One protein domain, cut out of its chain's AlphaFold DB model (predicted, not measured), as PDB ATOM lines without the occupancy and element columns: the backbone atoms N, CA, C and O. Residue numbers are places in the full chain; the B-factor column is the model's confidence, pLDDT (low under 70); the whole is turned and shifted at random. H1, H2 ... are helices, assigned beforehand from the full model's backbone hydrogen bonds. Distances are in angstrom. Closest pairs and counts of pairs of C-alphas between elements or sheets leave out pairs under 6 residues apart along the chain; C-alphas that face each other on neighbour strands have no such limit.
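This is residues 2 to 106 of the 106 residues of the protein "Putative membrane protein" of Paraclostridium bifermentans ATCC 19299 (UniProt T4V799). One long helix, H4, makes the long side of an open, elongated frame; H3 folds back from it as a narrow hairpin at one end, H1 packs side by side with H3, and H2 crosses the other end of H4. The long link of residues 24 to 37 swings in a wide arc from H1 to H2. The printed part has 105 residues, with four named helices in the order H1, H2, H3, H4 and no named strand: its class is all helix. It is loose, with a radius of gyration of the C-alphas of 16.7 A, and spans 54 by 29 by 20 A.

Find C-alpha 75 at (-31.471, -22.515, -12.001); from there H4, residues 75 to 104, runs 43.7 A to C-alpha 104 at (-59.553, 7.174, -27.620). Before it come H3, residues 56 to 71, 22.6 A long, and H2, residues 38 to 53, 21.5 A long. H1, residues 2 to 23, starts at C-alpha 2 at (-43.140, -29.996, -21.125) and runs 31.5 A.

Begin at H4, whose residues 76 to 84 alone touch H3; the closest C-alphas, of Gly 69 and Gly 77, are 4.1 A apart. This helical hairpin has a shallow tilt of 22 degrees, opposite ways. H3 touches H1, closest at the C-alphas of Gly 11 and Gly 59, 4.2 A, at a shallow tilt of 21 degrees, opposite ways. Residues 95 to 103 of H4 alone touch H2, closest at the C-alphas of Tyr 45 and Ala 99, 6.5 A, at a steep tilt of 58 degrees, opposite ways. H1 and H2 touch about perpendicular, at 83 degrees, through residues 17 to 21 and 51 to 52 alone; the C-alphas of Asn 21 and Leu 51 are closest, at 7.1 A. The packing is part aligned, part crossed. H1 and H4 are near each other; H2 and H3 are apart. In H1, H2, H3 and H4 every O i to N i+4 pair is within hydrogen-bond range.

The C-alphas of Phe 34 and Asn 74 are the two farthest apart, 54.4 A. The printed part has no cut; the link H1 to H2 is long, the other two tight. Look for pLDDT under 70 at residues 23 to 55, 73, 98 to 100 and 102 to 106.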
ATOM      1  N   LYS A   2     -41.906 -30.329 -20.377       77.56
ATOM      2  CA  LYS A   2     -43.140 -29.996 -21.125       77.56
ATOM      3  C   LYS A   2     -43.399 -28.490 -21.312       77.56
ATOM      4  O   LYS A   2     -43.774 -28.067 -22.395       77.56
ATOM      5  N   PHE A   3     -43.135 -27.676 -20.289       76.81
ATOM      6  CA  PHE A   3     -43.340 -26.225 -20.361       76.81
ATOM      7  C   PHE A   3     -42.456 -25.531 -21.416       76.81
ATOM      8  O   PHE A   3     -42.942 -24.709 -22.184       76.81
ATOM      9  N   PHE A   4     -41.179 -25.904 -21.514       77.25
ATOM     10  CA  PHE A   4     -40.263 -25.323 -22.502       77.25
ATOM     11  C   PHE A   4     -40.592 -25.774 -23.926       77.25
ATOM     12  O   PHE A   4     -40.496 -24.976 -24.850       77.25
ATOM     13  N   ILE A   5     -41.068 -27.013 -24.097       80.94
ATOM     14  CA  ILE A   5     -41.593 -27.493 -25.385       80.94
ATOM     15  C   ILE A   5     -42.785 -26.631 -25.823       80.94
ATOM     16  O   ILE A   5     -42.843 -26.218 -26.978       80.94
ATOM     17  N   ASN A   6     -43.687 -26.276 -24.902       81.62
ATOM     18  CA  ASN A   6     -44.802 -25.378 -25.214       81.62
ATOM     19  C   ASN A   6     -44.317 -23.983 -25.638       81.62
ATOM     20  O   ASN A   6     -44.845 -23.431 -26.597       81.62
ATOM     21  N   ILE A   7     -43.287 -23.430 -24.985       81.06
ATOM     22  CA  ILE A   7     -42.688 -22.145 -25.388       81.06
ATOM     23  C   ILE A   7     -42.112 -22.226 -26.807       81.06
ATOM     24  O   ILE A   7     -42.348 -21.324 -27.608       81.06
ATOM     25  N   ILE A   8     -41.392 -23.305 -27.133       82.12
ATOM     26  CA  ILE A   8     -40.837 -23.524 -28.477       82.12
ATOM     27  C   ILE A   8     -41.965 -23.571 -29.513       82.12
ATOM     28  O   ILE A   8     -41.892 -22.884 -30.530       82.12
ATOM     29  N   MET A   9     -43.034 -24.325 -29.238       83.44
ATOM     30  CA  MET A   9     -44.191 -24.428 -30.133       83.44
ATOM     31  C   MET A   9     -44.880 -23.074 -30.350       83.44
ATOM     32  O   MET A   9     -45.226 -22.747 -31.483       83.44
ATOM     33  N   ILE A  10     -45.029 -22.261 -29.299       82.75
ATOM     34  CA  ILE A  10     -45.591 -20.904 -29.401       82.75
ATOM     35  C   ILE A  10     -44.671 -19.993 -30.226       82.75
ATOM     36  O   ILE A  10     -45.150 -19.252 -31.085       82.75
ATOM     37  N   GLY A  11     -43.355 -20.068 -30.013       81.81
ATOM     38  CA  GLY A  11     -42.376 -19.303 -30.786       81.81
ATOM     39  C   GLY A  11     -42.430 -19.627 -32.281       81.81
ATOM     40  O   GLY A  11     -42.500 -18.715 -33.106       81.81
ATOM     41  N   ILE A  12     -42.489 -20.917 -32.628       83.12
ATOM     42  CA  ILE A  12     -42.631 -21.393 -34.012       83.12
ATOM     43  C   ILE A  12     -43.967 -20.946 -34.613       83.12
ATOM     44  O   ILE A  12     -43.992 -20.469 -35.749       83.12
ATOM     45  N   ALA A  13     -45.065 -21.044 -33.857       82.06
ATOM     46  CA  ALA A  13     -46.377 -20.585 -34.301       82.06
ATOM     47  C   ALA A  13     -46.359 -19.089 -34.645       82.06
ATOM     48  O   ALA A  13     -46.798 -18.717 -35.725       82.06
ATOM     49  N   LEU A  14     -45.761 -18.242 -33.798       79.69
ATOM     50  CA  LEU A  14     -45.627 -16.805 -34.063       79.69
ATOM     51  C   LEU A  14     -44.809 -16.503 -35.328       79.69
ATOM     52  O   LEU A  14     -45.173 -15.607 -36.092       79.69
ATOM     53  N   ILE A  15     -43.723 -17.249 -35.568       81.81
ATOM     54  CA  ILE A  15     -42.912 -17.117 -36.790       81.81
ATOM     55  C   ILE A  15     -43.747 -17.481 -38.023       81.81
ATOM     56  O   ILE A  15     -43.758 -16.730 -38.998       81.81
ATOM     57  N   LEU A  16     -44.473 -18.602 -37.973       80.00
ATOM     58  CA  LEU A  16     -45.352 -19.058 -39.051       80.00
ATOM     59  C   LEU A  16     -46.488 -18.072 -39.319       80.00
ATOM     60  O   LEU A  16     -46.727 -17.730 -40.473       80.00
ATOM     61  N   THR A  17     -47.156 -17.573 -38.278       77.00
ATOM     62  CA  THR A  17     -48.231 -16.584 -38.410       77.00
ATOM     63  C   THR A  17     -47.723 -15.314 -39.082       77.00
ATOM     64  O   THR A  17     -48.382 -14.802 -39.984       77.00
ATOM     65  N   LYS A  18     -46.532 -14.826 -38.711       75.00
ATOM     66  CA  LYS A  18     -45.941 -13.654 -39.362       75.00
ATOM     67  C   LYS A  18     -45.557 -13.929 -40.815       75.00
ATOM     68  O   LYS A  18     -45.865 -13.115 -41.678       75.00
ATOM     69  N   TYR A  19     -44.955 -15.082 -41.092       78.12
ATOM     70  CA  TYR A  19     -44.607 -15.496 -42.452       78.12
ATOM     71  C   TYR A  19     -45.824 -15.594 -43.366       78.12
ATOM     72  O   TYR A  19     -45.808 -15.073 -44.481       78.12
ATOM     73  N   LEU A  20     -46.900 -16.210 -42.880       75.44
ATOM     74  CA  LEU A  20     -48.162 -16.272 -43.603       75.44
ATOM     75  C   LEU A  20     -48.749 -14.870 -43.789       75.44
ATOM     76  O   LEU A  20     -49.129 -14.534 -44.902       75.44
ATOM     77  N   ASN A  21     -48.750 -14.019 -42.762       72.69
ATOM     78  CA  ASN A  21     -49.288 -12.667 -42.894       72.69
ATOM     79  C   ASN A  21     -48.490 -11.795 -43.883       72.69
ATOM     80  O   ASN A  21     -49.072 -11.049 -44.661       72.69
ATOM     81  N   ASP A  22     -47.159 -11.901 -43.904       73.69
ATOM     82  CA  ASP A  22     -46.332 -11.157 -44.862       73.69
ATOM     83  C   ASP A  22     -46.532 -11.654 -46.301       73.69
ATOM     84  O   ASP A  22     -46.522 -10.853 -47.237       73.69
ATOM     85  N   LYS A  23     -46.725 -12.968 -46.476       69.44
ATOM     86  CA  LYS A  23     -46.918 -13.606 -47.783       69.44
ATOM     87  C   LYS A  23     -48.327 -13.396 -48.344       69.44
ATOM     88  O   LYS A  23     -48.480 -13.225 -49.550       69.44
ATOM     89  N   TYR A  24     -49.332 -13.407 -47.478       66.69
ATOM     90  CA  TYR A  24     -50.748 -13.276 -47.812       66.69
ATOM     91  C   TYR A  24     -51.304 -11.951 -47.298       66.69
ATOM     92  O   TYR A  24     -52.402 -11.945 -46.756       66.69
ATOM     93  N   LYS A  25     -50.552 -10.843 -47.437       59.56
ATOM     94  CA  LYS A  25     -51.021  -9.483 -47.117       59.56
ATOM     95  C   LYS A  25     -52.286  -9.164 -47.918       59.56
ATOM     96  O   LYS A  25     -52.234  -8.508 -48.955       59.56
ATOM     97  N   GLU A  26     -53.427  -9.635 -47.449       55.19
ATOM     98  CA  GLU A  26     -54.712  -9.170 -47.911       55.19
ATOM     99  C   GLU A  26     -54.906  -7.759 -47.354       55.19
ATOM    100  O   GLU A  26     -54.520  -7.474 -46.211       55.19
ATOM    101  N   PRO A  27     -55.448  -6.832 -48.157       52.03
ATOM    102  CA  PRO A  27     -55.817  -5.530 -47.643       52.03
ATOM    103  C   PRO A  27     -56.812  -5.749 -46.508       52.03
ATOM    104  O   PRO A  27     -57.822  -6.429 -46.678       52.03
ATOM    105  N   VAL A  28     -56.501  -5.180 -45.345       55.19
ATOM    106  CA  VAL A  28     -57.368  -5.203 -44.171       55.19
ATOM    107  C   VAL A  28     -58.745  -4.700 -44.599       55.19
ATOM    108  O   VAL A  28     -58.927  -3.511 -44.871       55.19
ATOM    109  N   VAL A  29     -59.705  -5.615 -44.721       45.44
ATOM    110  CA  VAL A  29     -61.074  -5.268 -45.089       45.44
ATOM    111  C   VAL A  29     -61.641  -4.491 -43.910       45.44
ATOM    112  O   VAL A  29     -61.972  -5.080 -42.882       45.44
ATOM    113  N   LYS A  30     -61.730  -3.161 -44.046       44.97
ATOM    114  CA  LYS A  30     -62.523  -2.318 -43.147       44.97
ATOM    115  C   LYS A  30     -63.945  -2.870 -43.159       44.97
ATOM    116  O   LYS A  30     -64.702  -2.619 -44.095       44.97
ATOM    117  N   ARG A  31     -64.309  -3.657 -42.147       49.09
ATOM    118  CA  ARG A  31     -65.714  -3.980 -41.909       49.09
ATOM    119  C   ARG A  31     -66.386  -2.671 -41.516       49.09
ATOM    120  O   ARG A  31     -65.868  -1.960 -40.663       49.09
ATOM    121  N   ASN A  32     -67.495  -2.318 -42.160       46.22
ATOM    122  CA  ASN A  32     -68.297  -1.180 -41.719       46.22
ATOM    123  C   ASN A  32     -68.902  -1.537 -40.359       46.22
ATOM    124  O   ASN A  32     -69.855  -2.307 -40.274       46.22
ATOM    125  N   ILE A  33     -68.299  -0.992 -39.307       50.06
ATOM    126  CA  ILE A  33     -68.679  -1.160 -37.905       50.06
ATOM    127  C   ILE A  33     -69.844  -0.203 -37.618       50.06
ATOM    128  O   ILE A  33     -69.735   0.723 -36.825       50.06
ATOM    129  N   PHE A  34     -70.965  -0.352 -38.324       43.50
ATOM    130  CA  PHE A  34     -72.186   0.329 -37.908       43.50
ATOM    131  C   PHE A  34     -72.783  -0.515 -36.777       43.50
ATOM    132  O   PHE A  34     -73.352  -1.573 -37.037       43.50
ATOM    133  N   ASN A  35     -72.637  -0.025 -35.539       53.56
ATOM    134  CA  ASN A  35     -73.292  -0.525 -34.323       53.56
ATOM    135  C   ASN A  35     -72.603  -1.699 -33.596       53.56
ATOM    136  O   ASN A  35     -73.231  -2.722 -33.324       53.56
ATOM    137  N   VAL A  36     -71.317  -1.561 -33.263       56.25
ATOM    138  CA  VAL A  36     -70.557  -2.616 -32.576       56.25
ATOM    139  C   VAL A  36     -69.967  -2.080 -31.263       56.25
ATOM    140  O   VAL A  36     -69.663  -0.896 -31.148       56.25
ATOM    141  N   THR A  37     -69.913  -2.920 -30.227       69.25
ATOM    142  CA  THR A  37     -69.526  -2.507 -28.869       69.25
ATOM    143  C   THR A  37     -68.030  -2.169 -28.775       69.25
ATOM    144  O   THR A  37     -67.230  -2.689 -29.548       69.25
ATOM    145  N   LEU A  38     -67.620  -1.360 -27.784       67.25
ATOM    146  CA  LEU A  38     -66.204  -1.017 -27.515       67.25
ATOM    147  C   LEU A  38     -65.270  -2.242 -27.457       67.25
ATOM    148  O   LEU A  38     -64.082  -2.144 -27.762       67.25
ATOM    149  N   ILE A  39     -65.796  -3.399 -27.045       68.06
ATOM    150  CA  ILE A  39     -65.047  -4.657 -26.954       68.06
ATOM    151  C   ILE A  39     -64.741  -5.209 -28.348       68.06
ATOM    152  O   ILE A  39     -63.631  -5.674 -28.587       68.06
ATOM    153  N   ASP A  40     -65.687  -5.135 -29.275       68.56
ATOM    154  CA  ASP A  40     -65.492  -5.635 -30.635       68.56
ATOM    155  C   ASP A  40     -64.562  -4.727 -31.444       68.56
ATOM    156  O   ASP A  40     -63.743  -5.222 -32.213       68.56
ATOM    157  N   GLU A  41     -64.619  -3.408 -31.232       68.31
ATOM    158  CA  GLU A  41     -63.629  -2.477 -31.792       68.31
ATOM    159  C   GLU A  41     -62.228  -2.752 -31.241       68.31
ATOM    160  O   GLU A  41     -61.254  -2.755 -31.996       68.31
ATOM    161  N   PHE A  42     -62.123  -3.052 -29.942       66.38
ATOM    162  CA  PHE A  42     -60.871  -3.471 -29.324       66.38
ATOM    163  C   PHE A  42     -60.356  -4.779 -29.937       66.38
ATOM    164  O   PHE A  42     -59.191  -4.852 -30.316       66.38
ATOM    165  N   ILE A  43     -61.204  -5.802 -30.084       68.69
ATOM    166  CA  ILE A  43     -60.830  -7.084 -30.699       68.69
ATOM    167  C   ILE A  43     -60.401  -6.879 -32.153       68.69
ATOM    168  O   ILE A  43     -59.369  -7.406 -32.556       68.69
ATOM    169  N   HIS A  44     -61.125  -6.066 -32.922       69.56
ATOM    170  CA  HIS A  44     -60.789  -5.795 -34.316       69.56
ATOM    171  C   HIS A  44     -59.468  -5.031 -34.455       69.56
ATOM    172  O   HIS A  44     -58.637  -5.366 -35.299       69.56
ATOM    173  N   TYR A  45     -59.231  -4.043 -33.590       69.19
ATOM    174  CA  TYR A  45     -57.944  -3.363 -33.519       69.19
ATOM    175  C   TYR A  45     -56.818  -4.336 -33.166       69.19
ATOM    176  O   TYR A  45     -55.764  -4.318 -33.799       69.19
ATOM    177  N   MET A  46     -57.040  -5.204 -32.177       66.69
ATOM    178  CA  MET A  46     -56.072  -6.227 -31.796       66.69
ATOM    179  C   MET A  46     -55.802  -7.162 -32.976       66.69
ATOM    180  O   MET A  46     -54.649  -7.425 -33.276       66.69
ATOM    181  N   GLU A  47     -56.812  -7.618 -33.709       64.88
ATOM    182  CA  GLU A  47     -56.597  -8.440 -34.900       64.88
ATOM    183  C   GLU A  47     -55.744  -7.706 -35.940       64.88
ATOM    184  O   GLU A  47     -54.723  -8.230 -36.375       64.88
ATOM    185  N   ILE A  48     -56.087  -6.468 -36.291       64.31
ATOM    186  CA  ILE A  48     -55.374  -5.719 -37.332       64.31
ATOM    187  C   ILE A  48     -53.950  -5.374 -36.898       64.31
ATOM    188  O   ILE A  48     -52.994  -5.623 -37.637       64.31
ATOM    189  N   GLU A  49     -53.784  -4.790 -35.715       65.94
ATOM    190  CA  GLU A  49     -52.498  -4.284 -35.255       65.94
ATOM    191  C   GLU A  49     -51.594  -5.409 -34.746       65.94
ATOM    192  O   GLU A  49     -50.405  -5.409 -35.060       65.94
ATOM    193  N   VAL A  50     -52.127  -6.414 -34.042       62.25
ATOM    194  CA  VAL A  50     -51.319  -7.568 -33.620       62.25
ATOM    195  C   VAL A  50     -50.880  -8.360 -34.831       62.25
ATOM    196  O   VAL A  50     -49.681  -8.572 -34.975       62.25
ATOM    197  N   LEU A  51     -51.775  -8.756 -35.743       59.44
ATOM    198  CA  LEU A  51     -51.332  -9.538 -36.898       59.44
ATOM    199  C   LEU A  51     -50.344  -8.752 -37.764       59.44
ATOM    200  O   LEU A  51     -49.297  -9.300 -38.127       59.44
ATOM    201  N   SER A  52     -50.609  -7.474 -38.053       59.16
ATOM    202  CA  SER A  52     -49.719  -6.665 -38.902       59.16
ATOM    203  C   SER A  52     -48.351  -6.386 -38.262       59.16
ATOM    204  O   SER A  52     -47.334  -6.457 -38.964       59.16
ATOM    205  N   ASN A  53     -48.296  -6.163 -36.941       62.69
ATOM    206  CA  ASN A  53     -47.078  -5.788 -36.216       62.69
ATOM    207  C   ASN A  53     -46.419  -6.914 -35.405       62.69
ATOM    208  O   ASN A  53     -45.438  -6.626 -34.706       62.69
ATOM    209  N   ILE A  54     -46.859  -8.180 -35.498       64.75
ATOM    210  CA  ILE A  54     -46.068  -9.304 -34.960       64.75
ATOM    211  C   ILE A  54     -44.660  -9.201 -35.557       64.75
ATOM    212  O   ILE A  54     -44.450  -9.355 -36.757       64.75
ATOM    213  N   LYS A  55     -43.662  -8.919 -34.717       67.00
ATOM    214  CA  LYS A  55     -42.261  -8.908 -35.145       67.00
ATOM    215  C   LYS A  55     -41.721 -10.330 -35.069       67.00
ATOM    216  O   LYS A  55     -41.829 -10.961 -34.018       67.00
ATOM    217  N   TYR A  56     -41.042 -10.789 -36.123       70.94
ATOM    218  CA  TYR A  56     -40.298 -12.060 -36.105       70.94
ATOM    219  C   TYR A  56     -39.370 -12.181 -34.894       70.94
ATOM    220  O   TYR A  56     -39.190 -13.272 -34.360       70.94
ATOM    221  N   SER A  57     -38.828 -11.050 -34.428       71.38
ATOM    222  CA  SER A  57     -37.966 -10.990 -33.251       71.38
ATOM    223  C   SER A  57     -38.608 -11.629 -32.017       71.38
ATOM    224  O   SER A  57     -37.909 -12.307 -31.278       71.38
ATOM    225  N   TYR A  58     -39.922 -11.484 -31.808       73.69
ATOM    226  CA  TYR A  58     -40.599 -12.092 -30.656       73.69
ATOM    227  C   TYR A  58     -40.664 -13.618 -30.762       73.69
ATOM    228  O   TYR A  58     -40.349 -14.311 -29.795       73.69
ATOM    229  N   GLY A  59     -40.995 -14.150 -31.942       75.50
ATOM    230  CA  GLY A  59     -41.014 -15.595 -32.176       75.50
ATOM    231  C   GLY A  59     -39.621 -16.227 -32.065       75.50
ATOM    232  O   GLY A  59     -39.461 -17.279 -31.444       75.50
ATOM    233  N   ILE A  60     -38.586 -15.551 -32.580       79.62
ATOM    234  CA  ILE A  60     -37.187 -15.997 -32.473       79.62
ATOM    235  C   ILE A  60     -36.727 -16.006 -31.011       79.62
ATOM    236  O   ILE A  60     -36.161 -17.005 -30.560       79.62
ATOM    237  N   VAL A  61     -36.996 -14.933 -30.255       81.50
ATOM    238  CA  VAL A  61     -36.640 -14.826 -28.828       81.50
ATOM    239  C   VAL A  61     -37.322 -15.919 -28.008       81.50
ATOM    240  O   VAL A  61     -36.670 -16.570 -27.199       81.50
ATOM    241  N   MET A  62     -38.607 -16.191 -28.248       79.25
ATOM    242  CA  MET A  62     -39.300 -17.293 -27.576       79.25
ATOM    243  C   MET A  62     -38.712 -18.656 -27.903       79.25
ATOM    244  O   MET A  62     -38.482 -19.457 -27.002       79.25
ATOM    245  N   THR A  63     -38.450 -18.918 -29.182       82.12
ATOM    246  CA  THR A  63     -37.922 -20.212 -29.627       82.12
ATOM    247  C   THR A  63     -36.539 -20.458 -29.025       82.12
ATOM    248  O   THR A  63     -36.282 -21.525 -28.469       82.12
ATOM    249  N   THR A  64     -35.665 -19.448 -29.051       81.50
ATOM    250  CA  THR A  64     -34.323 -19.523 -28.449       81.50
ATOM    251  C   THR A  64     -34.370 -19.660 -26.930       81.50
ATOM    252  O   THR A  64     -33.675 -20.517 -26.388       81.50
ATOM    253  N   CYS A  65     -35.230 -18.909 -26.235       80.94
ATOM    254  CA  CYS A  65     -35.412 -19.057 -24.788       80.94
ATOM    255  C   CYS A  65     -35.957 -20.440 -24.410       80.94
ATOM    256  O   CYS A  65     -35.508 -21.037 -23.431       80.94
ATOM    257  N   GLY A  66     -36.885 -20.979 -25.204       79.75
ATOM    258  CA  GLY A  66     -37.414 -22.326 -25.027       79.75
ATOM    259  C   GLY A  66     -36.340 -23.405 -25.192       79.75
ATOM    260  O   GLY A  66     -36.236 -24.288 -24.343       79.75
ATOM    261  N   ILE A  67     -35.497 -23.307 -26.227       83.25
ATOM    262  CA  ILE A  67     -34.381 -24.240 -26.470       83.25
ATOM    263  C   ILE A  67     -33.341 -24.154 -25.349       83.25
ATOM    264  O   ILE A  67     -32.962 -25.180 -24.785       83.25
ATOM    265  N   LEU A  68     -32.907 -22.943 -24.984       81.62
ATOM    266  CA  LEU A  68     -31.924 -22.746 -23.917       81.62
ATOM    267  C   LEU A  68     -32.447 -23.241 -22.568       81.62
ATOM    268  O   LEU A  68     -31.718 -23.895 -21.830       81.62
ATOM    269  N   GLY A  69     -33.717 -22.993 -22.257       77.94
ATOM    270  CA  GLY A  69     -34.332 -23.493 -21.034       77.94
ATOM    271  C   GLY A  69     -34.516 -25.016 -21.005       77.94
ATOM    272  O   GLY A  69     -34.482 -25.621 -19.934       77.94
ATOM    273  N   LEU A  70     -34.652 -25.657 -22.171       79.94
ATOM    274  CA  LEU A  70     -34.687 -27.116 -22.287       79.94
ATOM    275  C   LEU A  70     -33.292 -27.741 -22.120       79.94
ATOM    276  O   LEU A  70     -33.174 -28.772 -21.462       79.94
ATOM    277  N   LEU A  71     -32.252 -27.099 -22.668       79.75
ATOM    278  CA  LEU A  71     -30.850 -27.512 -22.536       79.75
ATOM    279  C   LEU A  71     -30.304 -27.293 -21.117       79.75
ATOM    280  O   LEU A  71     -29.569 -28.129 -20.599       79.75
ATOM    281  N   PHE A  72     -30.687 -26.190 -20.473       76.81
ATOM    282  CA  PHE A  72     -30.199 -25.789 -19.155       76.81
ATOM    283  C   PHE A  72     -31.319 -25.833 -18.111       76.81
ATOM    284  O   PHE A  72     -31.633 -24.822 -17.489       76.81
ATOM    285  N   TYR A  73     -31.890 -27.019 -17.865       69.00
ATOM    286  CA  TYR A  73     -33.004 -27.251 -16.919       69.00
ATOM    287  C   TYR A  73     -32.670 -27.004 -15.424       69.00
ATOM    288  O   TYR A  73     -33.411 -27.410 -14.533       69.00
ATOM    289  N   ASN A  74     -31.544 -26.354 -15.139       73.25
ATOM    290  CA  ASN A  74     -31.134 -25.921 -13.807       73.25
ATOM    291  C   ASN A  74     -31.663 -24.505 -13.500       73.25
ATOM    292  O   ASN A  74     -32.473 -23.940 -14.236       73.25
ATOM    293  N   SER A  75     -31.180 -23.899 -12.414       74.44
ATOM    294  CA  SER A  75     -31.471 -22.515 -12.001       74.44
ATOM    295  C   SER A  75     -31.348 -21.476 -13.129       74.44
ATOM    296  O   SER A  75     -32.128 -20.524 -13.172       74.44
ATOM    297  N   LEU A  76     -30.443 -21.684 -14.091       74.94
ATOM    298  CA  LEU A  76     -30.299 -20.837 -15.282       74.94
ATOM    299  C   LEU A  76     -31.518 -20.894 -16.219       74.94
ATOM    300  O   LEU A  76     -31.953 -19.856 -16.714       74.94
ATOM    301  N   GLY A  77     -32.119 -22.068 -16.427       71.25
ATOM    302  CA  GLY A  77     -33.324 -22.216 -17.248       71.25
ATOM    303  C   GLY A  77     -34.537 -21.517 -16.638       71.25
ATOM    304  O   GLY A  77     -35.339 -20.931 -17.364       71.25
ATOM    305  N   ILE A  78     -34.638 -21.501 -15.305       72.62
ATOM    306  CA  ILE A  78     -35.676 -20.752 -14.576       72.62
ATOM    307  C   ILE A  78     -35.485 -19.238 -14.766       72.62
ATOM    308  O   ILE A  78     -36.458 -18.519 -14.990       72.62
ATOM    309  N   TYR A  79     -34.240 -18.754 -14.749       79.56
ATOM    310  CA  TYR A  79     -33.931 -17.340 -14.974       79.56
ATOM    311  C   TYR A  79     -34.289 -16.881 -16.398       79.56
ATOM    312  O   TYR A  79     -34.932 -15.847 -16.580       79.56
ATOM    313  N   ILE A  80     -33.963 -17.688 -17.414       77.69
ATOM    314  CA  ILE A  80     -34.336 -17.429 -18.818       77.69
ATOM    315  C   ILE A  80     -35.860 -17.372 -18.979       77.69
ATOM    316  O   ILE A  80     -36.395 -16.506 -19.672       77.69
ATOM    317  N   LEU A  81     -36.577 -18.264 -18.300       72.38
ATOM    318  CA  LEU A  81     -38.035 -18.309 -18.314       72.38
ATOM    319  C   LEU A  81     -38.637 -17.040 -17.690       72.38
ATOM    320  O   LEU A  81     -39.561 -16.460 -18.258       72.38
ATOM    321  N   PHE A  82     -38.062 -16.552 -16.590       79.50
ATOM    322  CA  PHE A  82     -38.472 -15.298 -15.956       79.50
ATOM    323  C   PHE A  82     -38.254 -14.078 -16.869       79.50
ATOM    324  O   PHE A  82     -39.151 -13.247 -17.016       79.50
ATOM    325  N   ILE A  83     -37.109 -14.006 -17.561       80.38
ATOM    326  CA  ILE A  83     -36.835 -12.959 -18.564       80.38
ATOM    327  C   ILE A  83     -37.852 -13.020 -19.708       80.38
ATOM    328  O   ILE A  83     -38.375 -11.990 -20.131       80.38
ATOM    329  N   THR A  84     -38.161 -14.224 -20.191       75.69
ATOM    330  CA  THR A  84     -39.131 -14.429 -21.276       75.69
ATOM    331  C   THR A  84     -40.522 -13.944 -20.864       75.69
ATOM    332  O   THR A  84     -41.214 -13.291 -21.645       75.69
ATOM    333  N   LEU A  85     -40.918 -14.213 -19.616       80.19
ATOM    334  CA  LEU A  85     -42.199 -13.786 -19.061       80.19
ATOM    335  C   LEU A  85     -42.284 -12.257 -18.939       80.19
ATOM    336  O   LEU A  85     -43.283 -11.667 -19.340       80.19
ATOM    337  N   LEU A  86     -41.212 -11.605 -18.476       82.81
ATOM    338  CA  LEU A  86     -41.115 -10.142 -18.437       82.81
ATOM    339  C   LEU A  86     -41.233  -9.518 -19.831       82.81
ATOM    340  O   LEU A  86     -41.975  -8.551 -20.012       82.81
ATOM    341  N   PHE A  87     -40.549 -10.089 -20.826       78.88
ATOM    342  CA  PHE A  87     -40.638  -9.635 -22.216       78.88
ATOM    343  C   PHE A  87     -42.066  -9.743 -22.761       78.88
ATOM    344  O   PHE A  87     -42.539  -8.839 -23.452       78.88
ATOM    345  N   MET A  88     -42.773 -10.818 -22.410       76.06
ATOM    346  CA  MET A  88     -44.173 -11.014 -22.771       76.06
ATOM    347  C   MET A  88     -45.099 -10.007 -22.100       76.06
ATOM    348  O   MET A  88     -45.925  -9.396 -22.775       76.06
ATOM    349  N   CYS A  89     -44.940  -9.774 -20.796       81.62
ATOM    350  CA  CYS A  89     -45.707  -8.754 -20.083       81.62
ATOM    351  C   CYS A  89     -45.496  -7.363 -20.694       81.62
ATOM    352  O   CYS A  89     -46.464  -6.630 -20.897       81.62
ATOM    353  N   TYR A  90     -44.253  -7.017 -21.037       79.62
ATOM    354  CA  TYR A  90     -43.941  -5.754 -21.701       79.62
ATOM    355  C   TYR A  90     -44.609  -5.649 -23.076       79.62
ATOM    356  O   TYR A  90     -45.199  -4.616 -23.399       79.62
ATOM    357  N   TYR A  91     -44.570  -6.727 -23.866       75.81
ATOM    358  CA  TYR A  91     -45.247  -6.782 -25.157       75.81
ATOM    359  C   TYR A  91     -46.753  -6.542 -25.014       75.81
ATOM    360  O   TYR A  91     -47.279  -5.645 -25.669       75.81
ATOM    361  N   PHE A  92     -47.425  -7.265 -24.110       76.88
ATOM    362  CA  PHE A  92     -48.858  -7.097 -23.862       76.88
ATOM    363  C   PHE A  92     -49.208  -5.689 -23.384       76.88
ATOM    364  O   PHE A  92     -50.138  -5.093 -23.916       76.88
ATOM    365  N   LEU A  93     -48.454  -5.121 -22.438       81.00
ATOM    366  CA  LEU A  93     -48.678  -3.750 -21.965       81.00
ATOM    367  C   LEU A  93     -48.602  -2.731 -23.102       81.00
ATOM    368  O   LEU A  93     -49.430  -1.824 -23.179       81.00
ATOM    369  N   ASN A  94     -47.624  -2.882 -23.996       76.00
ATOM    370  CA  ASN A  94     -47.473  -1.979 -25.129       76.00
ATOM    371  C   ASN A  94     -48.635  -2.127 -26.123       76.00
ATOM    372  O   ASN A  94     -49.128  -1.140 -26.663       76.00
ATOM    373  N   LEU A  95     -49.114  -3.358 -26.296       73.12
ATOM    374  CA  LEU A  95     -50.273  -3.692 -27.113       73.12
ATOM    375  C   LEU A  95     -51.561  -3.064 -26.566       73.12
ATOM    376  O   LEU A  95     -52.238  -2.330 -27.281       73.12
ATOM    377  N   PHE A  96     -51.845  -3.263 -25.276       74.44
ATOM    378  CA  PHE A  96     -52.992  -2.661 -24.593       74.44
ATOM    379  C   PHE A  96     -52.946  -1.132 -24.637       74.44
ATOM    380  O   PHE A  96     -53.963  -0.482 -24.870       74.44
ATOM    381  N   ARG A  97     -51.761  -0.539 -24.451       78.06
ATOM    382  CA  ARG A  97     -51.572   0.914 -24.523       78.06
ATOM    383  C   ARG A  97     -51.861   1.464 -25.920       78.06
ATOM    384  O   ARG A  97     -52.465   2.532 -26.027       78.06
ATOM    385  N   ASN A  98     -51.418   0.775 -26.969       69.19
ATOM    386  CA  ASN A  98     -51.675   1.188 -28.347       69.19
ATOM    387  C   ASN A  98     -53.163   1.032 -28.702       69.19
ATOM    388  O   ASN A  98     -53.757   1.982 -29.205       69.19
ATOM    389  N   ALA A  99     -53.791  -0.074 -28.294       66.56
ATOM    390  CA  ALA A  99     -55.226  -0.303 -28.464       66.56
ATOM    391  C   ALA A  99     -56.088   0.746 -27.769       66.56
ATOM    392  O   ALA A  99     -56.999   1.310 -28.370       66.56
ATOM    393  N   TYR A 100     -55.747   1.092 -26.530       69.75
ATOM    394  CA  TYR A 100     -56.435   2.157 -25.813       69.75
ATOM    395  C   TYR A 100     -56.284   3.522 -26.504       69.75
ATOM    396  O   TYR A 100     -57.241   4.292 -26.579       69.75
ATOM    397  N   ARG A 101     -55.094   3.838 -27.039       72.12
ATOM    398  CA  ARG A 101     -54.876   5.074 -27.812       72.12
ATOM    399  C   ARG A 101     -55.694   5.111 -29.097       72.12
ATOM    400  O   ARG A 101     -56.168   6.185 -29.446       72.12
ATOM    401  N   TYR A 102     -55.835   3.981 -29.781       67.88
ATOM    402  CA  TYR A 102     -56.640   3.885 -30.993       67.88
ATOM    403  C   TYR A 102     -58.114   4.173 -30.704       67.88
ATOM    404  O   TYR A 102     -58.682   5.050 -31.340       67.88
ATOM    405  N   ILE A 103     -58.681   3.529 -29.679       67.56
ATOM    406  CA  ILE A 103     -60.081   3.731 -29.268       67.56
ATOM    407  C   ILE A 103     -60.330   5.167 -28.805       67.56
ATOM    408  O   ILE A 103     -61.366   5.735 -29.102       67.56
ATOM    409  N   LYS A 104     -59.389   5.786 -28.083       68.62
ATOM    410  CA  LYS A 104     -59.553   7.174 -27.620       68.62
ATOM    411  C   LYS A 104     -59.527   8.208 -28.762       68.62
ATOM    412  O   LYS A 104     -60.027   9.314 -28.580       68.62
ATOM    413  N   ASN A 105     -58.866   7.892 -29.875       59.34
ATOM    414  CA  ASN A 105     -58.683   8.803 -31.011       59.34
ATOM    415  C   ASN A 105     -59.708   8.590 -32.141       59.34
ATOM    416  O   ASN A 105     -59.643   9.318 -33.133       59.34
ATOM    417  N   TYR A 106     -60.600   7.607 -32.002       49.81
ATOM    418  CA  TYR A 106     -61.767   7.371 -32.854       49.81
ATOM    419  C   TYR A 106     -63.040   7.803 -32.121       49.81
ATOM    420  O   TYR A 106     -63.976   8.245 -32.824       49.81
TER     421      TYR A 106